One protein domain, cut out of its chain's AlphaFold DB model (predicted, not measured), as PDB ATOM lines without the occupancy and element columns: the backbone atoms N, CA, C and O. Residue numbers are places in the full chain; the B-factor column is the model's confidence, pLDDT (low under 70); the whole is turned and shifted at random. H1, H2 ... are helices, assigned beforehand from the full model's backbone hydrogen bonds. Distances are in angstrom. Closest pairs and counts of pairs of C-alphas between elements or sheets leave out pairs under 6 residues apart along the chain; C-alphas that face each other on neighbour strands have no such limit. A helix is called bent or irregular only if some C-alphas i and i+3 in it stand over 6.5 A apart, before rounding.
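What this domain is: This is residues 2 to 194 of the 374 residues of an uncharacterized protein of Chloroflexi bacterium (UniProt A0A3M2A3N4). Five helices or arms, H1, H2, H3a, H5 and H8, pack in turn round an elongated body, with the H6-H7 hairpin toward one end and the arm H3b toward the other. Residues 2 to 10 of H1 stick out, adding to the length. The 193 printed residues include eight named helices, H1 to H8 in order, and no named strand: class all helix. The whole is compact, with a radius of gyration of the C-alphas of 18.8 A and spans of 64 by 32 by 30 A.

How they stand to each other: Start with H1, residues 2 to 42, a hairpin with H2, residues 52 to 75; their closest C-alphas, Gly 23 and Gly 66, are 4.0 A apart. Next find H3, residues 78 to 111, the hub, one helix by its hydrogen bonds but bent, with C-alphas 97 and 100 6.8 A apart; its arms are H3a, residues 78 to 97, and H3b, residues 100 to 111. H2 and H3a form another hairpin, closest at C-alphas Thr 72 and Asn 81, 5.2 A. Residues 52 to 57 of H2 touch H3b, closest at C-alphas Pro 53 and Arg 104, 5.5 A. H4, residues 128 to 134, touches H3a, closest at C-alphas Leu 131 and Ile 93, 6.8 A. H5, residues 136 to 147, touches H3a, closest at C-alphas Gly 146 and Met 82, 4.6 A. H6, residues 149 to 160, and H7, residues 168 to 175, are a hairpin, closest at C-alphas Ile 156 and Val 170, 5.9 A. H8, residues 178 to 192, touches residues 26 to 35 of H1, closest at C-alphas Ile 182 and Gly 33, 3.9 A. H3a, H5 and H8 make an up and down bundle, each running against the one before. Every O i to N i+4 pair is within hydrogen-bond range but in H1, 32 of 37, and H3b, 7 of 8.

Where its parts are: From C-alpha 2 at (147.887, 140.578, 94.199), H1 runs 59.7 A, irregular, with C-alphas 34 and 37 7.6 A apart. H2 is 34.8 A long and H3a 28.7 A; H8 ends at C-alpha 192, (116.529, 96.664, 97.454).

The domain as a whole: The C-alphas farthest apart, Ala 2 and Pro 46, are 65.5 A apart. The printed part has no cut; the link from H3 to H4 is long. No printed residue is under 70 in pLDDT.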
ATOM      1  N   ALA A   2     149.239 140.054  94.472       71.00
ATOM      2  CA  ALA A   2     147.887 140.578  94.199       71.00
ATOM      3  C   ALA A   2     147.204 140.006  92.933       71.00
ATOM      4  O   ALA A   2     146.028 139.676  92.985       71.00
ATOM      5  N   ILE A   3     147.945 139.804  91.833       74.44
ATOM      6  CA  ILE A   3     147.397 139.228  90.583       74.44
ATOM      7  C   ILE A   3     146.919 137.776  90.783       74.44
ATOM      8  O   ILE A   3     145.908 137.369  90.221       74.44
ATOM      9  N   PHE A   4     147.602 137.002  91.635       72.50
ATOM     10  CA  PHE A   4     147.188 135.631  91.955       72.50
ATOM     11  C   PHE A   4     145.914 135.590  92.811       72.50
ATOM     12  O   PHE A   4     145.087 134.708  92.617       72.50
ATOM     13  N   ALA A   5     145.726 136.562  93.710       73.94
ATOM     14  CA  ALA A   5     144.532 136.641  94.551       73.94
ATOM     15  C   ALA A   5     143.267 137.042  93.762       73.94
ATOM     16  O   ALA A   5     142.185 136.540  94.062       73.94
ATOM     17  N   ASP A   6     143.399 137.900  92.741       77.31
ATOM     18  CA  ASP A   6     142.268 138.333  91.898       77.31
ATOM     19  C   ASP A   6     141.760 137.196  90.984       77.31
ATOM     20  O   ASP A   6     140.553 136.958  90.880       77.31
ATOM     21  N   ASN A   7     142.672 136.398  90.410       76.69
ATOM     22  CA  ASN A   7     142.291 135.215  89.628       76.69
ATOM     23  C   ASN A   7     141.582 134.163  90.493       76.69
ATOM     24  O   ASN A   7     140.545 133.633  90.096       76.69
ATOM     25  N   GLU A   8     142.065 133.916  91.714       78.56
ATOM     26  CA  GLU A   8     141.435 132.945  92.616       78.56
ATOM     27  C   GLU A   8     139.997 133.357  93.002       78.56
ATOM     28  O   GLU A   8     139.108 132.510  93.126       78.56
ATOM     29  N   GLN A   9     139.729 134.660  93.153       79.69
ATOM     30  CA  GLN A   9     138.386 135.161  93.464       79.69
ATOM     31  C   GLN A   9     137.407 135.036  92.289       79.69
ATOM     32  O   GLN A   9     136.245 134.685  92.516       79.69
ATOM     33  N   ARG A  10     137.848 135.269  91.045       80.00
ATOM     34  CA  ARG A  10     136.978 135.139  89.857       80.00
ATOM     35  C   ARG A  10     136.610 133.697  89.526       80.00
ATOM     36  O   ARG A  10     135.533 133.445  88.991       80.00
ATOM     37  N   GLU A  11     137.470 132.747  89.864       84.00
ATOM     38  CA  GLU A  11     137.314 131.350  89.450       84.00
ATOM     39  C   GLU A  11     136.383 130.534  90.360       84.00
ATOM     40  O   GLU A  11     135.685 129.627  89.900       84.00
ATOM     41  N   ARG A  12     136.303 130.886  91.649       86.56
ATOM     42  CA  ARG A  12     135.454 130.204  92.643       86.56
ATOM     43  C   ARG A  12     133.971 130.063  92.265       86.56
ATOM     44  O   ARG A  12     133.459 128.946  92.376       86.56
ATOM     45  N   PRO A  13     133.237 131.113  91.838       89.44
ATOM     46  CA  PRO A  13     131.809 130.980  91.531       89.44
ATOM     47  C   PRO A  13     131.535 130.004  90.381       89.44
ATOM     48  O   PRO A  13     130.472 129.387  90.335       89.44
ATOM     49  N   LEU A  14     132.490 129.845  89.467       88.31
ATOM     50  CA  LEU A  14     132.337 129.003  88.289       88.31
ATOM     51  C   LEU A  14     132.566 127.534  88.635       88.31
ATOM     52  O   LEU A  14     131.719 126.702  88.313       88.31
ATOM     53  N   THR A  15     133.613 127.223  89.402       92.25
ATOM     54  CA  THR A  15     133.833 125.872  89.946       92.25
ATOM     55  C   THR A  15     132.615 125.376  90.731       92.25
ATOM     56  O   THR A  15     132.201 124.228  90.580       92.25
ATOM     57  N   ILE A  16     131.970 126.258  91.502       95.12
ATOM     58  CA  ILE A  16     130.749 125.941  92.256       95.12
ATOM     59  C   ILE A  16     129.579 125.566  91.324       95.12
ATOM     60  O   ILE A  16     128.868 124.597  91.594       95.12
ATOM     61  N   ARG A  17     129.380 126.295  90.215       95.06
ATOM     62  CA  ARG A  17     128.325 125.989  89.224       95.06
ATOM     63  C   ARG A  17     128.564 124.649  88.530       95.06
ATOM     64  O   ARG A  17     127.625 123.873  88.373       95.06
ATOM     65  N   VAL A  18     129.810 124.359  88.153       95.19
ATOM     66  CA  VAL A  18     130.183 123.071  87.543       95.19
ATOM     67  C   VAL A  18     129.995 121.929  88.541       95.19
ATOM     68  O   VAL A  18     129.482 120.878  88.169       95.19
ATOM     69  N   GLY A  19     130.345 122.145  89.812       96.38
ATOM     70  CA  GLY A  19     130.096 121.199  90.899       96.38
ATOM     71  C   GLY A  19     128.617 120.855  91.055       96.38
ATOM     72  O   GLY A  19     128.265 119.674  91.073       96.38
ATOM     73  N   LEU A  20     127.750 121.873  91.094       97.38
ATOM     74  CA  LEU A  20     126.294 121.700  91.124       97.38
ATOM     75  C   LEU A  20     125.803 120.896  89.912       97.38
ATOM     76  O   LEU A  20     125.092 119.909  90.085       97.38
ATOM     77  N   LEU A  21     126.212 121.275  88.696       96.75
ATOM     78  CA  LEU A  21     125.814 120.580  87.469       96.75
ATOM     79  C   LEU A  21     126.274 119.114  87.467       96.75
ATOM     80  O   LEU A  21     125.478 118.224  87.183       96.75
ATOM     81  N   ASN A  22     127.530 118.844  87.830       97.00
ATOM     82  CA  ASN A  22     128.053 117.481  87.945       97.00
ATOM     83  C   ASN A  22     127.272 116.660  88.987       97.00
ATOM     84  O   ASN A  22     126.973 115.491  88.744       97.00
ATOM     85  N   GLY A  23     126.900 117.270  90.115       98.12
ATOM     86  CA  GLY A  23     126.052 116.653  91.134       98.12
ATOM     87  C   GLY A  23     124.655 116.304  90.616       98.12
ATOM     88  O   GLY A  23     124.225 115.159  90.748       98.12
ATOM     89  N   LEU A  24     123.977 117.249  89.957       98.44
ATOM     90  CA  LEU A  24     122.647 117.044  89.367       98.44
ATOM     91  C   LEU A  24     122.661 115.927  88.312       98.44
ATOM     92  O   LEU A  24     121.810 115.040  88.340       98.44
ATOM     93  N   LEU A  25     123.656 115.930  87.418       98.06
ATOM     94  CA  LEU A  25     123.827 114.895  86.394       98.06
ATOM     95  C   LEU A  25     124.129 113.522  87.011       98.06
ATOM     96  O   LEU A  25     123.626 112.511  86.529       98.06
ATOM     97  N   THR A  26     124.910 113.479  88.092       98.31
ATOM     98  CA  THR A  26     125.167 112.241  88.846       98.31
ATOM     99  C   THR A  26     123.879 111.706  89.465       98.31
ATOM    100  O   THR A  26     123.571 110.529  89.301       98.31
ATOM    101  N   GLY A  27     123.086 112.561  90.118       98.50
ATOM    102  CA  GLY A  27     121.796 112.167  90.688       98.50
ATOM    103  C   GLY A  27     120.798 111.695  89.627       98.50
ATOM    104  O   GLY A  27     120.093 110.714  89.847       98.50
ATOM    105  N   LEU A  28     120.792 112.320  88.445       98.62
ATOM    106  CA  LEU A  28     119.970 111.882  87.316       98.62
ATOM    107  C   LEU A  28     120.400 110.499  86.811       98.62
ATOM    108  O   LEU A  28     119.550 109.641  86.588       98.62
ATOM    109  N   ALA A  29     121.706 110.252  86.680       98.56
ATOM    110  CA  ALA A  29     122.230 108.941  86.305       98.56
ATOM    111  C   ALA A  29     121.850 107.856  87.331       98.56
ATOM    112  O   ALA A  29     121.443 106.764  86.936       98.56
ATOM    113  N   VAL A  30     121.907 108.167  88.636       98.56
ATOM    114  CA  VAL A  30     121.416 107.259  89.688       98.56
ATOM    115  C   VAL A  30     119.924 106.990  89.502       98.56
ATOM    116  O   VAL A  30     119.523 105.832  89.469       98.56
ATOM    117  N   ALA A  31     119.107 108.033  89.337       98.31
ATOM    118  CA  ALA A  31     117.662 107.891  89.185       98.31
ATOM    119  C   ALA A  31     117.281 107.035  87.963       98.31
ATOM    120  O   ALA A  31     116.431 106.149  88.064       98.31
ATOM    121  N   ILE A  32     117.956 107.238  86.829       98.25
ATOM    122  CA  ILE A  32     117.788 106.414  85.625       98.25
ATOM    123  C   ILE A  32     118.181 104.960  85.904       98.25
ATOM    124  O   ILE A  32     117.442 104.053  85.529       98.25
ATOM    125  N   GLY A  33     119.316 104.723  86.567       97.88
ATOM    126  CA  GLY A  33     119.759 103.373  86.919       97.88
ATOM    127  C   GLY A  33     118.767 102.645  87.820       97.88
ATOM    128  O   GLY A  33     118.426 101.494  87.564       97.88
ATOM    129  N   VAL A  34     118.266 103.331  88.846       97.38
ATOM    130  CA  VAL A  34     117.351 102.752  89.832       97.38
ATOM    131  C   VAL A  34     115.970 102.500  89.228       97.38
ATOM    132  O   VAL A  34     115.461 101.385  89.298       97.38
ATOM    133  N   TRP A  35     115.352 103.513  88.618       97.69
ATOM    134  CA  TRP A  35     113.937 103.451  88.243       97.69
ATOM    135  C   TRP A  35     113.678 103.325  86.743       97.69
ATOM    136  O   TRP A  35     112.538 103.084  86.352       97.69
ATOM    137  N   GLY A  36     114.689 103.443  85.881       96.69
ATOM    138  CA  GLY A  36     114.498 103.465  84.426       96.69
ATOM    139  C   GLY A  36     113.783 102.223  83.885       96.69
ATOM    140  O   GLY A  36     112.883 102.337  83.050       96.69
ATOM    141  N   LEU A  37     114.113 101.036  84.403       94.44
ATOM    142  CA  LEU A  37     113.409  99.807  84.025       94.44
ATOM    143  C   LEU A  37     111.995  99.736  84.589       94.44
ATOM    144  O   LEU A  37     111.098  99.302  83.874       94.44
ATOM    145  N   ALA A  38     111.789 100.186  85.829       94.06
ATOM    146  CA  ALA A  38     110.462 100.233  86.431       94.06
ATOM    147  C   ALA A  38     109.535 101.154  85.625       94.06
ATOM    148  O   ALA A  38     108.430 100.748  85.287       94.06
ATOM    149  N   ILE A  39     110.008 102.338  85.213       95.88
ATOM    150  CA  ILE A  39     109.256 103.260  84.345       95.88
ATOM    151  C   ILE A  39     108.860 102.567  83.040       95.88
ATOM    152  O   ILE A  39     107.690 102.599  82.664       95.88
ATOM    153  N   LYS A  40     109.806 101.902  82.363       96.19
ATOM    154  CA  LYS A  40     109.525 101.171  81.119       96.19
ATOM    155  C   LYS A  40     108.501 100.051  81.332       96.19
ATOM    156  O   LYS A  40     107.614  99.868  80.505       96.19
ATOM    157  N   ALA A  41     108.636  99.308  82.426       93.88
ATOM    158  CA  ALA A  41     107.782  98.180  82.779       93.88
ATOM    159  C   ALA A  41     106.349  98.607  83.139       93.88
ATOM    160  O   ALA A  41     105.392  97.911  82.807       93.88
ATOM    161  N   VAL A  42     106.215  99.753  83.801       95.19
ATOM    162  CA  VAL A  42     104.955 100.292  84.318       95.19
ATOM    163  C   VAL A  42     104.231 101.172  83.294       95.19
ATOM    164  O   VAL A  42     103.014 101.306  83.360       95.19
ATOM    165  N   ALA A  43     104.942 101.720  82.303       96.81
ATOM    166  CA  ALA A  43     104.366 102.560  81.255       96.81
ATOM    167  C   ALA A  43     103.096 102.000  80.577       96.81
ATOM    168  O   ALA A  43     102.157 102.786  80.429       96.81
ATOM    169  N   PRO A  44     103.011 100.707  80.200       96.75
ATOM    170  CA  PRO A  44     101.805 100.159  79.575       96.75
ATOM    171  C   PRO A  44     100.695  99.793  80.573       96.75
ATOM    172  O   PRO A  44      99.586  99.483  80.151       96.75
ATOM    173  N   LEU A  45     100.966  99.788  81.880       97.50
ATOM    174  CA  LEU A  45     100.030  99.272  82.878       97.50
ATOM    175  C   LEU A  45      99.017 100.341  83.295       97.50
ATOM    176  O   LEU A  45      99.415 101.483  83.531       97.50
ATOM    177  N   PRO A  46      97.738  99.992  83.513       97.44
ATOM    178  CA  PRO A  46      96.729 100.924  84.006       97.44
ATOM    179  C   PRO A  46      96.849 101.146  85.528       97.44
ATOM    180  O   PRO A  46      95.880 101.029  86.265       97.44
ATOM    181  N   LEU A  47      98.056 101.434  86.027       96.75
ATOM    182  CA  LEU A  47      98.308 101.642  87.453       96.75
ATOM    183  C   LEU A  47      97.848 103.027  87.933       96.75
ATOM    184  O   LEU A  47      98.158 104.036  87.296       96.75
ATOM    185  N   THR A  48      97.202 103.077  89.099       95.00
ATOM    186  CA  THR A  48      97.036 104.299  89.897       95.00
ATOM    187  C   THR A  48      98.382 104.699  90.498       95.00
ATOM    188  O   THR A  48      99.102 103.833  91.002       95.00
ATOM    189  N   LEU A  49      98.715 105.993  90.492       93.69
ATOM    190  CA  LEU A  49     100.020 106.501  90.947       93.69
ATOM    191  C   LEU A  49     101.193 105.821  90.223       93.69
ATOM    192  O   LEU A  49     102.120 105.279  90.834       93.69
ATOM    193  N   ARG A  50     101.098 105.815  88.891       93.62
ATOM    194  CA  ARG A  50     101.992 105.117  87.968       93.62
ATOM    195  C   ARG A  50     103.446 105.580  88.074       93.62
ATOM    196  O   ARG A  50     104.352 104.751  88.116       93.62
ATOM    197  N   PHE A  51     103.678 106.890  88.072       95.81
ATOM    198  CA  PHE A  51     105.019 107.484  87.963       95.81
ATOM    199  C   PHE A  51     105.344 108.427  89.115       95.81
ATOM    200  O   PHE A  51     106.508 108.698  89.386       95.81
ATOM    201  N   GLU A  52     104.328 108.920  89.803       96.31
ATOM    202  CA  GLU A  52     104.394 109.967  90.806       96.31
ATOM    203  C   GLU A  52     105.387 109.620  91.931       96.31
ATOM    204  O   GLU A  52     106.256 110.451  92.209       96.31
ATOM    205  N   PRO A  53     105.389 108.400  92.517       94.75
ATOM    206  CA  PRO A  53     106.372 108.042  93.543       94.75
ATOM    207  C   PRO A  53     107.802 107.990  92.992       94.75
ATOM    208  O   PRO A  53     108.740 108.431  93.653       94.75
ATOM    209  N   ILE A  54     107.969 107.490  91.763       95.19
ATOM    210  CA  ILE A  54     109.270 107.396  91.088       95.19
ATOM    211  C   ILE A  54     109.830 108.792  90.810       95.19
ATOM    212  O   ILE A  54     111.007 109.048  91.064       95.19
ATOM    213  N   LEU A  55     108.995 109.703  90.309       96.94
ATOM    214  CA  LEU A  55     109.374 111.084  90.029       96.94
ATOM    215  C   LEU A  55     109.739 111.825  91.315       96.94
ATOM    216  O   LEU A  55     110.741 112.538  91.334       96.94
ATOM    217  N   LEU A  56     108.988 111.608  92.396       96.94
ATOM    218  CA  LEU A  56     109.285 112.187  93.703       96.94
ATOM    219  C   LEU A  56     110.642 111.706  94.239       96.94
ATOM    220  O   LEU A  56     111.487 112.525  94.602       96.94
ATOM    221  N   GLY A  57     110.888 110.391  94.235       97.00
ATOM    222  CA  GLY A  57     112.178 109.820  94.637       97.00
ATOM    223  C   GLY A  57     113.334 110.319  93.764       97.00
ATOM    224  O   GLY A  57     114.373 110.731  94.282       97.00
ATOM    225  N   SER A  58     113.127 110.369  92.443       97.94
ATOM    226  CA  SER A  58     114.102 110.888  91.475       97.94
ATOM    227  C   SER A  58     114.449 112.347  91.747       97.94
ATOM    228  O   SER A  58     115.626 112.705  91.754       97.94
ATOM    229  N   LEU A  59     113.444 113.181  92.021       97.94
ATOM    230  CA  LEU A  59     113.633 114.589  92.352       97.94
ATOM    231  C   LEU A  59     114.495 114.747  93.610       97.94
ATOM    232  O   LEU A  59     115.473 115.493  93.581       97.94
ATOM    233  N   PHE A  60     114.190 114.014  94.685       98.19
ATOM    234  CA  PHE A  60     114.987 114.070  95.914       98.19
ATOM    235  C   PHE A  60     116.435 113.620  95.699       98.19
ATOM    236  O   PHE A  60     117.348 114.289  96.179       98.19
ATOM    237  N   VAL A  61     116.665 112.540  94.946       98.44
ATOM    238  CA  VAL A  61     118.024 112.062  94.630       98.44
ATOM    239  C   VAL A  61     118.799 113.091  93.805       98.44
ATOM    240  O   VAL A  61     119.938 113.411  94.142       98.44
ATOM    241  N   VAL A  62     118.185 113.655  92.759       98.62
ATOM    242  CA  VAL A  62     118.812 114.677  91.906       98.62
ATOM    243  C   VAL A  62     119.187 115.912  92.723       98.62
ATOM    244  O   VAL A  62     120.333 116.359  92.659       98.62
ATOM    245  N   LEU A  63     118.256 116.437  93.523       98.44
ATOM    246  CA  LEU A  63     118.494 117.615  94.359       98.44
ATOM    247  C   LEU A  63     119.570 117.362  95.415       98.44
ATOM    248  O   LEU A  63     120.443 118.209  95.608       98.44
ATOM    249  N   LEU A  64     119.552 116.194  96.060       98.56
ATOM    250  CA  LEU A  64     120.542 115.821  97.063       98.56
ATOM    251  C   LEU A  64     121.946 115.711  96.453       98.56
ATOM    252  O   LEU A  64     122.885 116.314  96.966       98.56
ATOM    253  N   CYS A  65     122.099 115.011  95.326       98.50
ATOM    254  CA  CYS A  65     123.387 114.926  94.638       98.50
ATOM    255  C   CYS A  65     123.848 116.291  94.106       98.50
ATOM    256  O   CYS A  65     125.042 116.589  94.158       98.50
ATOM    257  N   GLY A  66     122.928 117.141  93.640       98.38
ATOM    258  CA  GLY A  66     123.212 118.525  93.254       98.38
ATOM    259  C   GLY A  66     123.758 119.357  94.416       98.38
ATOM    260  O   GLY A  66     124.808 119.988  94.281       98.38
ATOM    261  N   LEU A  67     123.097 119.304  95.577       98.44
ATOM    262  CA  LEU A  67     123.542 119.970  96.803       98.44
ATOM    263  C   LEU A  67     124.925 119.475  97.240       98.44
ATOM    264  O   LEU A  67     125.796 120.282  97.570       98.44
ATOM    265  N   THR A  68     125.154 118.164  97.190       98.25
ATOM    266  CA  THR A  68     126.452 117.567  97.516       98.25
ATOM    267  C   THR A  68     127.536 118.015  96.540       98.25
ATOM    268  O   THR A  68     128.610 118.427  96.979       98.25
ATOM    269  N   GLY A  69     127.265 118.015  95.231       97.88
ATOM    270  CA  GLY A  69     128.191 118.515  94.209       97.88
ATOM    271  C   GLY A  69     128.540 119.996  94.393       97.88
ATOM    272  O   GLY A  69     129.704 120.383  94.281       97.88
ATOM    273  N   TRP A  70     127.553 120.818  94.754       98.00
ATOM    274  CA  TRP A  70     127.748 122.229  95.095       98.00
ATOM    275  C   TRP A  70     128.636 122.412  96.336       98.00
ATOM    276  O   TRP A  70     129.592 123.190  96.312       98.00
ATOM    277  N   LEU A  71     128.350 121.677  97.415       97.56
ATOM    278  CA  LEU A  71     129.055 121.809  98.694       97.56
ATOM    279  C   LEU A  71     130.517 121.360  98.588       97.56
ATOM    280  O   LEU A  71     131.425 122.039  99.066       97.56
ATOM    281  N   THR A  72     130.750 120.238  97.916       96.94
ATOM    282  CA  THR A  72     132.090 119.675  97.695       96.94
ATOM    283  C   THR A  72     132.951 120.571  96.801       96.94
ATOM    284  O   THR A  72     134.121 120.798  97.110       96.94
ATOM    285  N   ALA A  73     132.370 121.194  95.768       96.19
ATOM    286  CA  ALA A  73     133.065 122.194  94.951       96.19
ATOM    287  C   ALA A  73     133.423 123.474  95.726       96.19
ATOM    288  O   ALA A  73     134.410 124.131  95.407       96.19
ATOM    289  N   ARG A  74     132.650 123.828  96.762       96.25
ATOM    290  CA  ARG A  74     132.950 124.977  97.629       96.25
ATOM    291  C   ARG A  74     134.098 124.701  98.603       96.25
ATOM    292  O   ARG A  74     134.854 125.617  98.915       96.25
ATOM    293  N   ILE A  75     134.196 123.477  99.123       95.56
ATOM    294  CA  ILE A  75     135.198 123.107 100.135       95.56
ATOM    295  C   ILE A  75     136.548 122.784  99.488       95.56
ATOM    296  O   ILE A  75     137.581 123.098 100.075       95.56
ATOM    297  N   ASN A  76     136.527 122.167  98.302       91.88
ATOM    298  CA  ASN A  76     137.702 121.767  97.530       91.88
ATOM    299  C   ASN A  76     138.767 121.026  98.363       91.88
ATOM    300  O   ASN A  76     139.941 121.386  98.385       91.88
ATOM    301  N   ARG A  77     138.329 120.020  99.129       94.69
ATOM    302  CA  ARG A  77     139.219 119.120  99.873       94.69
ATOM    303  C   ARG A  77     138.789 117.684  99.643       94.69
ATOM    304  O   ARG A  77     137.746 117.269 100.148       94.69
ATOM    305  N   SER A  78     139.632 116.916  98.962       94.06
ATOM    306  CA  SER A  78     139.382 115.513  98.607       94.06
ATOM    307  C   SER A  78     138.848 114.644  99.767       94.06
ATOM    308  O   SER A  78     137.856 113.938  99.597       94.06
ATOM    309  N   GLY A  79     139.416 114.752 100.977       93.88
ATOM    310  CA  GLY A  79     138.943 113.983 102.143       93.88
ATOM    311  C   GLY A  79     137.504 114.312 102.570       93.88
ATOM    312  O   GLY A  79     136.723 113.411 102.867       93.88
ATOM    313  N   TRP A  80     137.119 115.591 102.539       96.25
ATOM    314  CA  TRP A  80     135.745 116.010 102.838       96.25
ATOM    315  C   TRP A  80     134.782 115.626 101.720       96.25
ATOM    316  O   TRP A  80     133.665 115.198 102.004       96.25
ATOM    317  N   ASN A  81     135.219 115.712 100.461       96.31
ATOM    318  CA  ASN A  81     134.412 115.299  99.315       96.31
ATOM    319  C   ASN A  81     134.002 113.830  99.433       96.31
ATOM    320  O   ASN A  81     132.824 113.506  99.290       96.31
ATOM    321  N   MET A  82     134.951 112.960  99.781       97.00
ATOM    322  CA  MET A  82     134.691 111.544 100.025       97.00
ATOM    323  C   MET A  82     133.622 111.329 101.110       97.00
ATOM    324  O   MET A  82     132.686 110.559 100.902       97.00
ATOM    325  N   ILE A  83     133.722 112.040 102.241       97.56
ATOM    326  CA  ILE A  83     132.768 111.939 103.358       97.56
ATOM    327  C   ILE A  83     131.369 112.404 102.939       97.56
ATOM    328  O   ILE A  83     130.387 111.711 103.210       97.56
ATOM    329  N   PHE A  84     131.254 113.542 102.247       97.94
ATOM    330  CA  PHE A  84     129.955 114.042 101.790       97.94
ATOM    331  C   PHE A  84     129.299 113.105 100.779       97.94
ATOM    332  O   PHE A  84     128.096 112.860 100.873       97.94
ATOM    333  N   TRP A  85     130.062 112.535  99.845       98.38
ATOM    334  CA  TRP A  85     129.515 111.574  98.888       98.38
ATOM    335  C   TRP A  85     129.142 110.241  99.529       98.38
ATOM    336  O   TRP A  85     128.117 109.673  99.162       98.38
ATOM    337  N   LEU A  86     129.899 109.777 100.527       98.06
ATOM    338  CA  LEU A  86     129.529 108.605 101.317       98.06
ATOM    339  C   LEU A  86     128.211 108.833 102.073       98.06
ATOM    340  O   LEU A  86     127.292 108.023 101.966       98.06
ATOM    341  N   GLY A  87     128.082 109.959 102.781       98.19
ATOM    342  CA  GLY A  87     126.832 110.326 103.457       98.19
ATOM    343  C   GLY A  87     125.663 110.486 102.479       98.19
ATOM    344  O   GLY A  87     124.564 110.000 102.735       98.19
ATOM    345  N   THR A  88     125.914 111.082 101.311       98.50
ATOM    346  CA  THR A  88     124.928 111.190 100.222       98.50
ATOM    347  C   THR A  88     124.466 109.825  99.745       98.50
ATOM    348  O   THR A  88     123.269 109.600  99.619       98.50
ATOM    349  N   ALA A  89     125.389 108.895  99.517       98.38
ATOM    350  CA  ALA A  89     125.061 107.554  99.067       98.38
ATOM    351  C   ALA A  89     124.191 106.802 100.082       98.38
ATOM    352  O   ALA A  89     123.195 106.195  99.694       98.38
ATOM    353  N   VAL A  90     124.504 106.912 101.380       97.94
ATOM    354  CA  VAL A  90     123.659 106.376 102.460       97.94
ATOM    355  C   VAL A  90     122.242 106.946 102.378       97.94
ATOM    356  O   VAL A  90     121.278 106.183 102.392       97.94
ATOM    357  N   LEU A  91     122.099 108.266 102.255       98.00
ATOM    358  CA  LEU A  91     120.789 108.915 102.146       98.00
ATOM    359  C   LEU A  91     120.035 108.498 100.877       98.00
ATOM    360  O   LEU A  91     118.846 108.209 100.947       98.00
ATOM    361  N   VAL A  92     120.717 108.405  99.734       98.25
ATOM    362  CA  VAL A  92     120.127 107.942  98.470       98.25
ATOM    363  C   VAL A  92     119.606 106.511  98.599       98.25
ATOM    364  O   VAL A  92     118.482 106.250  98.188       98.25
ATOM    365  N   ILE A  93     120.355 105.598  99.225       97.50
ATOM    366  CA  ILE A  93     119.891 104.223  99.486       97.50
ATOM    367  C   ILE A  93     118.606 104.221 100.320       97.50
ATOM    368  O   ILE A  93     117.675 103.476 100.014       97.50
ATOM    369  N   HIS A  94     118.528 105.076 101.343       96.12
ATOM    370  CA  HIS A  94     117.311 105.214 102.142       96.12
ATOM    371  C   HIS A  94     116.163 105.784 101.308       96.12
ATOM    372  O   HIS A  94     115.064 105.246 101.360       96.12
ATOM    373  N   ILE A  95     116.399 106.806 100.480       96.50
ATOM    374  CA  ILE A  95     115.371 107.327  99.567       96.50
ATOM    375  C   ILE A  95     114.857 106.203  98.661       96.50
ATOM    376  O   ILE A  95     113.647 106.009  98.575       96.50
ATOM    377  N   ILE A  96     115.741 105.417  98.042       96.00
ATOM    378  CA  ILE A  96     115.366 104.293  97.171       96.00
ATOM    379  C   ILE A  96     114.506 103.272  97.927       96.00
ATOM    380  O   ILE A  96     113.442 102.901  97.435       96.00
ATOM    381  N   GLY A  97     114.922 102.855  99.126       94.12
ATOM    382  CA  GLY A  97     114.200 101.851  99.917       94.12
ATOM    383  C   GLY A  97     112.867 102.338 100.496       94.12
ATOM    384  O   GLY A  97     111.931 101.554 100.618       94.12
ATOM    385  N   TYR A  98     112.750 103.625 100.834       94.88
ATOM    386  CA  TYR A  98     111.555 104.188 101.477       94.88
ATOM    387  C   TYR A  98     110.539 104.761 100.484       94.88
ATOM    388  O   TYR A  98     109.350 104.825 100.800       94.88
ATOM    389  N   THR A  99     110.965 105.167  99.283       95.38
ATOM    390  CA  THR A  99     110.073 105.747  98.258       95.38
ATOM    391  C   THR A  99     108.853 104.862  97.949       95.38
ATOM    392  O   THR A  99     107.743 105.402  97.917       95.38
ATOM    393  N   PRO A 100     108.982 103.528  97.797       92.94
ATOM    394  CA  PRO A 100     107.835 102.658  97.537       92.94
ATOM    395  C   PRO A 100     106.784 102.635  98.651       92.94
ATOM    396  O   PRO A 100     105.641 102.298  98.372       92.94
ATOM    397  N   TYR A 101     107.142 103.008  99.883       93.81
ATOM    398  CA  TYR A 101     106.260 102.930 101.049       93.81
ATOM    399  C   TYR A 101     105.838 104.329 101.514       93.81
ATOM    400  O   TYR A 101     104.694 104.760 101.340       93.81
ATOM    401  N   THR A 102     106.793 105.092 102.044       94.69
ATOM    402  CA  THR A 102     106.561 106.440 102.568       94.69
ATOM    403  C   THR A 102     106.284 107.433 101.446       94.69
ATOM    404  O   THR A 102     105.393 108.264 101.588       94.69
ATOM    405  N   GLY A 103     106.987 107.324 100.313       95.44
ATOM    406  CA  GLY A 103     106.765 108.206  99.162       95.44
ATOM    407  C   GLY A 103     105.352 108.067  98.590       95.44
ATOM    408  O   GLY A 103     104.676 109.070  98.371       95.44
ATOM    409  N   ARG A 104     104.864 106.830  98.427       95.69
ATOM    410  CA  ARG A 104     103.476 106.564  98.010       95.69
ATOM    411  C   ARG A 104     102.456 107.078  99.019       95.69
ATOM    412  O   ARG A 104     101.504 107.742  98.629       95.69
ATOM    413  N   THR A 105     102.664 106.793 100.304       96.56
ATOM    414  CA  THR A 105     101.762 107.243 101.376       96.56
ATOM    415  C   THR A 105     101.660 108.770 101.408       96.56
ATOM    416  O   THR A 105     100.558 109.306 101.471       96.56
ATOM    417  N   LEU A 106     102.788 109.476 101.275       96.94
ATOM    418  CA  LEU A 106     102.813 110.936 101.206       96.94
ATOM    419  C   LEU A 106     102.021 111.467 100.004       96.94
ATOM    420  O   LEU A 106     101.251 112.409 100.151       96.94
ATOM    421  N   LEU A 107     102.182 110.863  98.824       97.31
ATOM    422  CA  LEU A 107     101.423 111.261  97.636       97.31
ATOM    423  C   LEU A 107      99.922 111.033  97.814       97.31
ATOM    424  O   LEU A 107      99.131 111.888  97.429       97.31
ATOM    425  N   ILE A 108      99.530 109.928  98.446       97.06
ATOM    426  CA  ILE A 108      98.123 109.656  98.758       97.06
ATOM    427  C   ILE A 108      97.567 110.713  99.710       97.06
ATOM    428  O   ILE A 108      96.482 111.218  99.455       97.06
ATOM    429  N   TRP A 109      98.306 111.115 100.746       97.00
ATOM    430  CA  TRP A 109      97.866 112.191 101.644       97.00
ATOM    431  C   TRP A 109      97.625 113.516 100.915       97.00
ATOM    432  O   TRP A 109      96.726 114.264 101.292       97.00
ATOM    433  N   LEU A 110      98.409 113.803  99.872       97.12
ATOM    434  CA  LEU A 110      98.252 115.008  99.058       97.12
ATOM    435  C   LEU A 110      97.069 114.921  98.082       97.12
ATOM    436  O   LEU A 110      96.476 115.948  97.765       97.12
ATOM    437  N   ILE A 111      96.740 113.723  97.593       97.25
ATOM    438  CA  ILE A 111      95.686 113.504  96.589       97.25
ATOM    439  C   ILE A 111      94.323 113.274  97.245       97.25
ATOM    440  O   ILE A 111      93.307 113.757  96.751       97.25
ATOM    441  N   ASP A 112      94.295 112.550  98.361       97.50
ATOM    442  CA  ASP A 112      93.088 112.173  99.081       97.50
ATOM    443  C   ASP A 112      93.252 112.436 100.582       97.50
ATOM    444  O   ASP A 112      93.695 111.592 101.367       97.50
ATOM    445  N   HIS A 113      92.840 113.637 100.991       96.25
ATOM    446  CA  HIS A 113      92.951 114.106 102.372       96.25
ATOM    447  C   HIS A 113      92.181 113.230 103.378       96.25
ATOM    448  O   HIS A 113      92.484 113.246 104.569       96.25
ATOM    449  N   ARG A 114      91.214 112.412 102.932       96.38
ATOM    450  CA  ARG A 114      90.488 111.477 103.812       96.38
ATOM    451  C   ARG A 114      91.409 110.416 104.420       96.38
ATOM    452  O   ARG A 114      91.075 109.836 105.446       96.38
ATOM    453  N   PHE A 115      92.566 110.177 103.802       97.19
ATOM    454  CA  PHE A 115      93.579 109.236 104.273       97.19
ATOM    455  C   PHE A 115      94.743 109.913 105.011       97.19
ATOM    456  O   PHE A 115      95.747 109.256 105.302       97.19
ATOM    457  N   TRP A 116      94.639 111.209 105.321       97.00
ATOM    458  CA  TRP A 116      95.699 111.956 105.996       97.00
ATOM    459  C   TRP A 116      96.090 111.320 107.335       97.00
ATOM    460  O   TRP A 116      95.246 110.989 108.163       97.00
ATOM    461  N   GLY A 117      97.396 111.149 107.557       95.56
ATOM    462  CA  GLY A 117      97.935 110.550 108.781       95.56
ATOM    463  C   GLY A 117      97.789 109.026 108.872       95.56
ATOM    464  O   GLY A 117      98.328 108.426 109.801       95.56
ATOM    465  N   ILE A 118      97.125 108.377 107.909       96.00
ATOM    466  CA  ILE A 118      97.008 106.916 107.856       96.00
ATOM    467  C   ILE A 118      98.234 106.351 107.118       96.00
ATOM    468  O   ILE A 118      98.473 106.732 105.968       96.00
ATOM    469  N   PRO A 119      99.024 105.446 107.727       95.06
ATOM    470  CA  PRO A 119     100.178 104.840 107.067       95.06
ATOM    471  C   PRO A 119      99.728 103.756 106.076       95.06
ATOM    472  O   PRO A 119      99.678 102.580 106.423       95.06
ATOM    473  N   ILE A 120      99.395 104.160 104.846       95.88
ATOM    474  CA  ILE A 120      98.818 103.267 103.826       95.88
ATOM    475  C   ILE A 120      99.756 102.127 103.442       95.88
ATOM    476  O   ILE A 120      99.353 100.966 103.417       95.88
ATOM    477  N   TYR A 121     101.010 102.462 103.143       93.44
ATOM    478  CA  TYR A 121     102.057 101.486 102.875       93.44
ATOM    479  C   TYR A 121     103.046 101.529 104.026       93.44
ATOM    480  O   TYR A 121     103.903 102.414 104.107       93.44
ATOM    481  N   THR A 122     102.908 100.582 104.948       88.69
ATOM    482  CA  THR A 122     103.821 100.473 106.081       88.69
ATOM    483  C   THR A 122     105.180 100.007 105.599       88.69
ATOM    484  O   THR A 122     105.276  99.002 104.890       88.69
ATOM    485  N   LEU A 123     106.234 100.711 106.018       83.56
ATOM    486  CA  LEU A 123     107.580 100.197 105.850       83.56
ATOM    487  C   LEU A 123     107.646  98.862 106.603       83.56
ATOM    488  O   LEU A 123     107.319  98.824 107.796       83.56
ATOM    489  N   PRO A 124     108.065  97.775 105.948       79.12
ATOM    490  CA  PRO A 124     108.375  96.559 106.669       79.12
ATOM    491  C   PRO A 124     109.447  96.858 107.718       79.12
ATOM    492  O   PRO A 124     110.127  97.880 107.634       79.12
ATOM    493  N   GLY A 125     109.650  95.966 108.688       79.25
ATOM    494  CA  GLY A 125     110.788  96.038 109.614       79.25
ATOM    495  C   GLY A 125     112.130  95.821 108.901       79.25
ATOM    496  O   GLY A 125     112.876  94.908 109.243       79.25
ATOM    497  N   ILE A 126     112.410  96.605 107.860       74.50
ATOM    498  CA  ILE A 126     113.603  96.540 107.043       74.50
ATOM    499  C   ILE A 126     114.760  96.938 107.945       74.50
ATOM    500  O   ILE A 126     114.845  98.065 108.432       74.50
ATOM    501  N   ASN A 127     115.671  95.995 108.153       85.56
ATOM    502  CA  ASN A 127     116.917  96.270 108.835       85.56
ATOM    503  C   ASN A 127     117.715  97.281 107.996       85.56
ATOM    504  O   ASN A 127     118.107  96.967 106.869       85.56
ATOM    505  N   SER A 128     117.987  98.474 108.531       89.38
ATOM    506  CA  SER A 128     118.795  99.496 107.846       89.38
ATOM    507  C   SER A 128     120.147  98.946 107.384       89.38
ATOM    508  O   SER A 128     120.655  99.354 106.343       89.38
ATOM    509  N   LEU A 129     120.708  97.961 108.097       91.06
ATOM    510  CA  LEU A 129     121.927  97.276 107.674       91.06
ATOM    511  C   LEU A 129     121.738  96.502 106.360       91.06
ATOM    512  O   LEU A 129     122.615  96.545 105.504       91.06
ATOM    513  N   ALA A 130     120.600  95.830 106.170       90.12
ATOM    514  CA  ALA A 130     120.303  95.113 104.929       90.12
ATOM    515  C   ALA A 130     120.170  96.079 103.740       90.12
ATOM    516  O   ALA A 130     120.691  95.789 102.665       90.12
ATOM    517  N   LEU A 131     119.563  97.258 103.952       93.00
ATOM    518  CA  LEU A 131     119.532  98.324 102.941       93.00
ATOM    519  C   LEU A 131     120.943  98.777 102.565       93.00
ATOM    520  O   LEU A 131     121.272  98.861 101.386       93.00
ATOM    521  N   LEU A 132     121.804  99.032 103.553       94.88
ATOM    522  CA  LEU A 132     123.185  99.442 103.292       94.88
ATOM    523  C   LEU A 132     123.973  98.368 102.534       94.88
ATOM    524  O   LEU A 132     124.689  98.699 101.591       94.88
ATOM    525  N   ILE A 133     123.810  97.094 102.902       95.38
ATOM    526  CA  ILE A 133     124.444  95.967 102.207       95.38
ATOM    527  C   ILE A 133     123.957  95.888 100.754       95.38
ATOM    528  O   ILE A 133     124.778  95.791  99.845       95.38
ATOM    529  N   GLY A 134     122.648  96.000 100.505       93.88
ATOM    530  CA  GLY A 134     122.115  96.017  99.138       93.88
ATOM    531  C   GLY A 134     122.565  97.231  98.316       93.88
ATOM    532  O   GLY A 134     122.624  97.186  97.087       93.88
ATOM    533  N   GLY A 135     122.930  98.319  98.995       96.19
ATOM    534  CA  GLY A 135     123.400  99.564  98.406       96.19
ATOM    535  C   GLY A 135     124.917  99.656  98.261       96.19
ATOM    536  O   GLY A 135     125.420 100.699  97.848       96.19
ATOM    537  N   ILE A 136     125.669  98.597  98.584       97.69
ATOM    538  CA  ILE A 136     127.133  98.659  98.685       97.69
ATOM    539  C   ILE A 136     127.813  99.117  97.390       97.69
ATOM    540  O   ILE A 136     128.749  99.910  97.433       97.69
ATOM    541  N   PHE A 137     127.310  98.700  96.226       97.62
ATOM    542  CA  PHE A 137     127.857  99.132  94.937       97.62
ATOM    543  C   PHE A 137     127.658 100.629  94.694       97.62
ATOM    544  O   PHE A 137     128.558 101.293  94.181       97.62
ATOM    545  N   LEU A 138     126.505 101.172  95.094       97.81
ATOM    546  CA  LEU A 138     126.224 102.598  94.991       97.81
ATOM    547  C   LEU A 138     127.064 103.408  95.990       97.81
ATOM    548  O   LEU A 138     127.601 104.447  95.609       97.81
ATOM    549  N   LEU A 139     127.246 102.905  97.220       98.12
ATOM    550  CA  LEU A 139     128.169 103.478  98.212       98.12
ATOM    551  C   LEU A 139     129.574 103.598  97.630       98.12
ATOM    552  O   LEU A 139     130.113 104.697  97.547       98.12
ATOM    553  N   LEU A 140     130.133 102.483  97.155       98.19
ATOM    554  CA  LEU A 140     131.478 102.449  96.589       98.19
ATOM    555  C   LEU A 140     131.610 103.382  95.382       98.19
ATOM    556  O   LEU A 140     132.543 104.181  95.333       98.19
ATOM    557  N   ALA A 141     130.669 103.332  94.435       98.19
ATOM    558  CA  ALA A 141     130.725 104.164  93.236       98.19
ATOM    559  C   ALA A 141     130.690 105.663  93.561       98.19
ATOM    560  O   ALA A 141     131.524 106.415  93.054       98.19
ATOM    561  N   LEU A 142     129.771 106.106  94.422       98.31
ATOM    562  CA  LEU A 142     129.664 107.520  94.787       98.31
ATOM    563  C   LEU A 142     130.853 107.986  95.635       98.31
ATOM    564  O   LEU A 142     131.360 109.081  95.409       98.31
ATOM    565  N   THR A 143     131.362 107.160  96.551       98.12
ATOM    566  CA  THR A 143     132.570 107.481  97.327       98.12
ATOM    567  C   THR A 143     133.803 107.615  96.431       98.12
ATOM    568  O   THR A 143     134.550 108.584  96.569       98.12
ATOM    569  N   ILE A 144     133.991 106.700  95.472       97.69
ATOM    570  CA  ILE A 144     135.072 106.778  94.479       97.69
ATOM    571  C   ILE A 144     134.923 108.047  93.628       97.69
ATOM    572  O   ILE A 144     135.897 108.767  93.418       97.69
ATOM    573  N   LEU A 145     133.709 108.378  93.182       96.00
ATOM    574  CA  LEU A 145     133.461 109.621  92.447       96.00
ATOM    575  C   LEU A 145     133.773 110.866  93.279       96.00
ATOM    576  O   LEU A 145     134.341 111.813  92.738       96.00
ATOM    577  N   GLY A 146     133.458 110.852  94.574       96.56
ATOM    578  CA  GLY A 146     133.812 111.923  95.501       96.56
ATOM    579  C   GLY A 146     135.321 112.099  95.661       96.56
ATOM    580  O   GLY A 146     135.798 113.233  95.686       96.56
ATOM    581  N   LEU A 147     136.077 110.996  95.691       97.12
ATOM    582  CA  LEU A 147     137.541 111.017  95.730       97.12
ATOM    583  C   LEU A 147     138.137 111.652  94.462       97.12
ATOM    584  O   LEU A 147     139.045 112.471  94.552       97.12
ATOM    585  N   PHE A 148     137.602 111.316  93.285       97.06
ATOM    586  CA  PHE A 148     138.083 111.839  92.000       97.06
ATOM    587  C   PHE A 148     137.446 113.170  91.578       97.06
ATOM    588  O   PHE A 148     137.752 113.680  90.497       97.06
ATOM    589  N   GLN A 149     136.550 113.748  92.383       95.69
ATOM    590  CA  GLN A 149     135.782 114.918  91.968       95.69
ATOM    591  C   GLN A 149     136.671 116.125  91.664       95.69
ATOM    592  O   GLN A 149     136.449 116.784  90.655       95.69
ATOM    593  N   GLU A 150     137.654 116.413  92.515       94.88
ATOM    594  CA  GLU A 150     138.544 117.573  92.373       94.88
ATOM    595  C   GLU A 150     139.289 117.523  91.031       94.88
ATOM    596  O   GLU A 150     139.129 118.407  90.191       94.88
ATOM    597  N   TYR A 151     139.938 116.391  90.751       95.62
ATOM    598  CA  TYR A 151     140.609 116.136  89.476       95.62
ATOM    599  C   TYR A 151     139.673 116.268  88.260       95.62
ATOM    600  O   TYR A 151     140.036 116.842  87.227       95.62
ATOM    601  N   ARG A 152     138.440 115.751  88.366       95.56
ATOM    602  CA  ARG A 152     137.447 115.852  87.287       95.56
ATOM    603  C   ARG A 152     137.012 117.295  87.048       95.56
ATOM    604  O   ARG A 152     136.927 117.700  85.891       95.56
ATOM    605  N   LEU A 153     136.736 118.054  88.109       95.31
ATOM    606  CA  LEU A 153     136.319 119.452  88.006       95.31
ATOM    607  C   LEU A 153     137.424 120.320  87.398       95.31
ATOM    608  O   LEU A 153     137.121 121.118  86.513       95.31
ATOM    609  N   ASP A 154     138.685 120.099  87.772       94.56
ATOM    610  CA  ASP A 154     139.827 120.802  87.178       94.56
ATOM    611  C   ASP A 154     139.979 120.491  85.687       94.56
ATOM    612  O   ASP A 154     140.140 121.398  84.869       94.56
ATOM    613  N   THR A 155     139.842 119.221  85.301       95.00
ATOM    614  CA  THR A 155     139.906 118.811  83.888       95.00
ATOM    615  C   THR A 155     138.767 119.426  83.068       95.00
ATOM    616  O   THR A 155     138.964 119.870  81.936       95.00
ATOM    617  N   ILE A 156     137.554 119.459  83.627       95.25
ATOM    618  CA  ILE A 156     136.382 120.079  82.994       95.25
ATOM    619  C   ILE A 156     136.597 121.585  82.846       95.25
ATOM    620  O   ILE A 156     136.319 122.146  81.789       95.25
ATOM    621  N   ARG A 157     137.137 122.226  83.882       92.06
ATOM    622  CA  ARG A 157     137.448 123.650  83.883       92.06
ATOM    623  C   ARG A 157     138.476 124.008  82.812       92.06
ATOM    624  O   ARG A 157     138.233 124.927  82.038       92.06
ATOM    625  N   GLN A 158     139.576 123.263  82.716       92.88
ATOM    626  CA  GLN A 158     140.582 123.462  81.664       92.88
ATOM    627  C   GLN A 158     139.975 123.321  80.260       92.88
ATOM    628  O   GLN A 158     140.311 124.085  79.362       92.88
ATOM    629  N   ALA A 159     139.044 122.380  80.077       93.56
ATOM    630  CA  ALA A 159     138.384 122.150  78.794       93.56
ATOM    631  C   ALA A 159     137.359 123.231  78.394       93.56
ATOM    632  O   ALA A 159     137.016 123.315  77.216       93.56
ATOM    633  N   MET A 160     136.850 124.026  79.340       92.38
ATOM    634  CA  MET A 160     135.904 125.116  79.056       92.38
ATOM    635  C   MET A 160     136.586 126.422  78.625       92.38
ATOM    636  O   MET A 160     135.925 127.275  78.034       92.38
ATOM    637  N   GLY A 161     137.888 126.577  78.890       89.25
ATOM    638  CA  GLY A 161     138.632 127.797  78.572       89.25
ATOM    639  C   GLY A 161     138.090 129.043  79.283       89.25
ATOM    640  O   GLY A 161     137.413 128.949  80.307       89.25
ATOM    641  N   GLU A 162     138.393 130.223  78.740       86.19
ATOM    642  CA  GLU A 162     137.971 131.512  79.316       86.19
ATOM    643  C   GLU A 162     136.505 131.863  79.026       86.19
ATOM    644  O   GLU A 162     135.903 132.638  79.767       86.19
ATOM    645  N   GLU A 163     135.919 131.293  77.970       83.12
ATOM    646  CA  GLU A 163     134.579 131.655  77.495       83.12
ATOM    647  C   GLU A 163     133.444 130.832  78.132       83.12
ATOM    648  O   GLU A 163     132.274 131.157  77.951       83.12
ATOM    649  N   TRP A 164     133.759 129.779  78.897       82.75
ATOM    650  CA  TRP A 164     132.795 128.975  79.675       82.75
ATOM    651  C   TRP A 164     131.654 128.327  78.875       82.75
ATOM    652  O   TRP A 164     130.602 127.993  79.430       82.75
ATOM    653  N   HIS A 165     131.857 128.088  77.582       90.62
ATOM    654  CA  HIS A 165     130.885 127.385  76.752       90.62
ATOM    655  C   HIS A 165     130.904 125.876  77.034       90.62
ATOM    656  O   HIS A 165     131.959 125.235  77.067       90.62
ATOM    657  N   ILE A 166     129.718 125.275  77.195       93.25
ATOM    658  CA  ILE A 166     129.576 123.816  77.281       93.25
ATOM    659  C   ILE A 166     129.805 123.240  75.882       93.25
ATOM    660  O   ILE A 166     128.894 123.158  75.061       93.25
ATOM    661  N   THR A 167     131.044 122.847  75.604       95.56
ATOM    662  CA  THR A 167     131.390 122.142  74.367       95.56
ATOM    663  C   THR A 167     130.995 120.661  74.459       95.56
ATOM    664  O   THR A 167     130.920 120.104  75.562       95.56
ATOM    665  N   PRO A 168     130.802 119.955  73.328       96.25
ATOM    666  CA  PRO A 168     130.547 118.511  73.337       96.25
ATOM    667  C   PRO A 168     131.614 117.710  74.101       96.25
ATOM    668  O   PRO A 168     131.297 116.735  74.781       96.25
ATOM    669  N   GLY A 169     132.877 118.152  74.061       96.06
ATOM    670  CA  GLY A 169     133.964 117.531  74.819       96.06
ATOM    671  C   GLY A 169     133.859 117.746  76.333       96.06
ATOM    672  O   GLY A 169     134.252 116.872  77.107       96.06
ATOM    673  N   VAL A 170     133.337 118.888  76.783       95.88
ATOM    674  CA  VAL A 170     133.037 119.141  78.204       95.88
ATOM    675  C   VAL A 170     131.876 118.260  78.659       95.88
ATOM    676  O   VAL A 170     131.982 117.585  79.686       95.88
ATOM    677  N   LEU A 171     130.810 118.189  77.857       96.62
ATOM    678  CA  LEU A 171     129.666 117.324  78.135       96.62
ATOM    679  C   LEU A 171     130.082 115.847  78.220       96.62
ATOM    680  O   LEU A 171     129.720 115.169  79.175       96.62
ATOM    681  N   GLY A 172     130.923 115.362  77.301       97.50
ATOM    682  CA  GLY A 172     131.454 113.995  77.346       97.50
ATOM    683  C   GLY A 172     132.204 113.670  78.648       97.50
ATOM    684  O   GLY A 172     132.027 112.591  79.204       97.50
ATOM    685  N   ARG A 173     132.980 114.616  79.196       96.69
ATOM    686  CA  ARG A 173     133.684 114.451  80.487       96.69
ATOM    687  C   ARG A 173     132.741 114.477  81.696       96.69
ATOM    688  O   ARG A 173     132.977 113.777  82.685       96.69
ATOM    689  N   LEU A 174     131.670 115.270  81.625       96.25
ATOM    690  CA  LEU A 174     130.610 115.283  82.639       96.25
ATOM    691  C   LEU A 174     129.829 113.964  82.653       96.25
ATOM    692  O   LEU A 174     129.555 113.439  83.731       96.25
ATOM    693  N   LEU A 175     129.523 113.421  81.470       97.44
ATOM    694  CA  LEU A 175     128.759 112.183  81.291       97.44
ATOM    695  C   LEU A 175     129.608 110.907  81.408       97.44
ATOM    696  O   LEU A 175     129.057 109.828  81.583       97.44
ATOM    697  N   PHE A 176     130.939 111.008  81.372       97.19
ATOM    698  CA  PHE A 176     131.857 109.868  81.471       97.19
ATOM    699  C   PHE A 176     131.529 108.837  82.578       97.19
ATOM    700  O   PHE A 176     131.552 107.645  82.281       97.19
ATOM    701  N   PRO A 177     131.188 109.215  83.830       97.31
ATOM    702  CA  PRO A 177     130.884 108.234  84.873       97.31
ATOM    703  C   PRO A 177     129.480 107.616  84.767       97.31
ATOM    704  O   PRO A 177     129.164 106.711  85.538       97.31
ATOM    705  N   TRP A 178     128.620 108.089  83.859       98.25
ATOM    706  CA  TRP A 178     127.215 107.680  83.797       98.25
ATOM    707  C   TRP A 178     127.011 106.178  83.618       98.25
ATOM    708  O   TRP A 178     126.202 105.639  84.367       98.25
ATOM    709  N   PRO A 179     127.715 105.468  82.711       98.19
ATOM    710  CA  PRO A 179     127.512 104.030  82.555       98.19
ATOM    711  C   PRO A 179     127.739 103.263  83.861       98.19
ATOM    712  O   PRO A 179     126.950 102.385  84.201       98.19
ATOM    713  N   LEU A 180     128.769 103.641  84.628       97.75
ATOM    714  CA  LEU A 180     129.057 103.041  85.930       97.75
ATOM    715  C   LEU A 180     127.954 103.360  86.948       97.75
ATOM    716  O   LEU A 180     127.479 102.453  87.620       97.75
ATOM    717  N   ILE A 181     127.528 104.624  87.045       98.31
ATOM    718  CA  ILE A 181     126.489 105.058  87.995       98.31
ATOM    719  C   ILE A 181     125.132 104.412  87.681       98.31
ATOM    720  O   ILE A 181     124.433 103.961  88.584       98.31
ATOM    721  N   ILE A 182     124.754 104.351  86.402       98.50
ATOM    722  CA  ILE A 182     123.511 103.714  85.954       98.50
ATOM    723  C   ILE A 182     123.551 102.224  86.297       98.50
ATOM    724  O   ILE A 182     122.580 101.696  86.836       98.50
ATOM    725  N   LEU A 183     124.679 101.552  86.037       98.06
ATOM    726  CA  LEU A 183     124.846 100.133  86.346       98.06
ATOM    727  C   LEU A 183     124.754  99.855  87.852       98.06
ATOM    728  O   LEU A 183     124.089  98.899  88.250       98.06
ATOM    729  N   THR A 184     125.380 100.678  88.699       97.81
ATOM    730  CA  THR A 184     125.288 100.499  90.156       97.81
ATOM    731  C   THR A 184     123.903 100.831  90.692       97.81
ATOM    732  O   THR A 184     123.399 100.078  91.520       97.81
ATOM    733  N   GLY A 185     123.244 101.873  90.176       97.62
ATOM    734  CA  GLY A 185     121.843 102.170  90.485       97.62
ATOM    735  C   GLY A 185     120.913 101.007  90.129       97.62
ATOM    736  O   GLY A 185     120.092 100.600  90.952       97.62
ATOM    737  N   PHE A 186     121.099 100.407  88.950       97.19
ATOM    738  CA  PHE A 186     120.364  99.215  88.523       97.19
ATOM    739  C   PHE A 186     120.624  98.024  89.453       97.19
ATOM    740  O   PHE A 186     119.674  97.401  89.927       97.19
ATOM    741  N   ALA A 187     121.885  97.721  89.767       96.75
ATOM    742  CA  ALA A 187     122.231  96.632  90.680       96.75
ATOM    743  C   ALA A 187     121.605  96.832  92.071       96.75
ATOM    744  O   ALA A 187     120.986  95.914  92.606       96.75
ATOM    745  N   THR A 188     121.686  98.046  92.624       95.75
ATOM    746  CA  THR A 188     121.065  98.397  93.907       95.75
ATOM    747  C   THR A 188     119.547  98.229  93.870       95.75
ATOM    748  O   THR A 188     118.982  97.658  94.801       95.75
ATOM    749  N   ASN A 189     118.876  98.640  92.790       94.38
ATOM    750  CA  ASN A 189     117.431  98.451  92.661       94.38
ATOM    751  C   ASN A 189     117.021  96.976  92.533       94.38
ATOM    752  O   ASN A 189     115.959  96.608  93.009       94.38
ATOM    753  N   ASN A 190     117.839  96.100  91.949       92.69
ATOM    754  CA  ASN A 190     117.502  94.669  91.921       92.69
ATOM    755  C   ASN A 190     117.606  94.000  93.298       92.69
ATOM    756  O   ASN A 190     116.980  92.969  93.514       92.69
ATOM    757  N   ILE A 191     118.397  94.563  94.217       93.00
ATOM    758  CA  ILE A 191     118.577  94.005  95.563       93.00
ATOM    759  C   ILE A 191     117.570  94.601  96.552       93.00
ATOM    760  O   ILE A 191     117.028  93.885  97.387       93.00
ATOM    761  N   ILE A 192     117.346  95.915  96.484       91.19
ATOM    762  CA  ILE A 192     116.529  96.664  97.454       91.19
ATOM    763  C   ILE A 192     115.140  97.003  96.910       91.19
ATOM    764  O   ILE A 192     114.217  97.270  97.677       91.19
ATOM    765  N   GLY A 193     115.010  97.080  95.589       82.56
ATOM    766  CA  GLY A 193     113.860  97.681  94.938       82.56
ATOM    767  C   GLY A 193     112.566  96.919  95.166       82.56
ATOM    768  O   GLY A 193     112.525  95.723  95.448       82.56
ATOM    769  N   ASP A 194     111.482  97.663  95.004       86.12
ATOM    770  CA  ASP A 194     110.123  97.153  95.070       86.12
ATOM    771  C   ASP A 194     109.826  96.277  93.841       86.12
ATOM    772  O   ASP A 194     109.947  96.732  92.703       86.12
TER     773      ASP A 194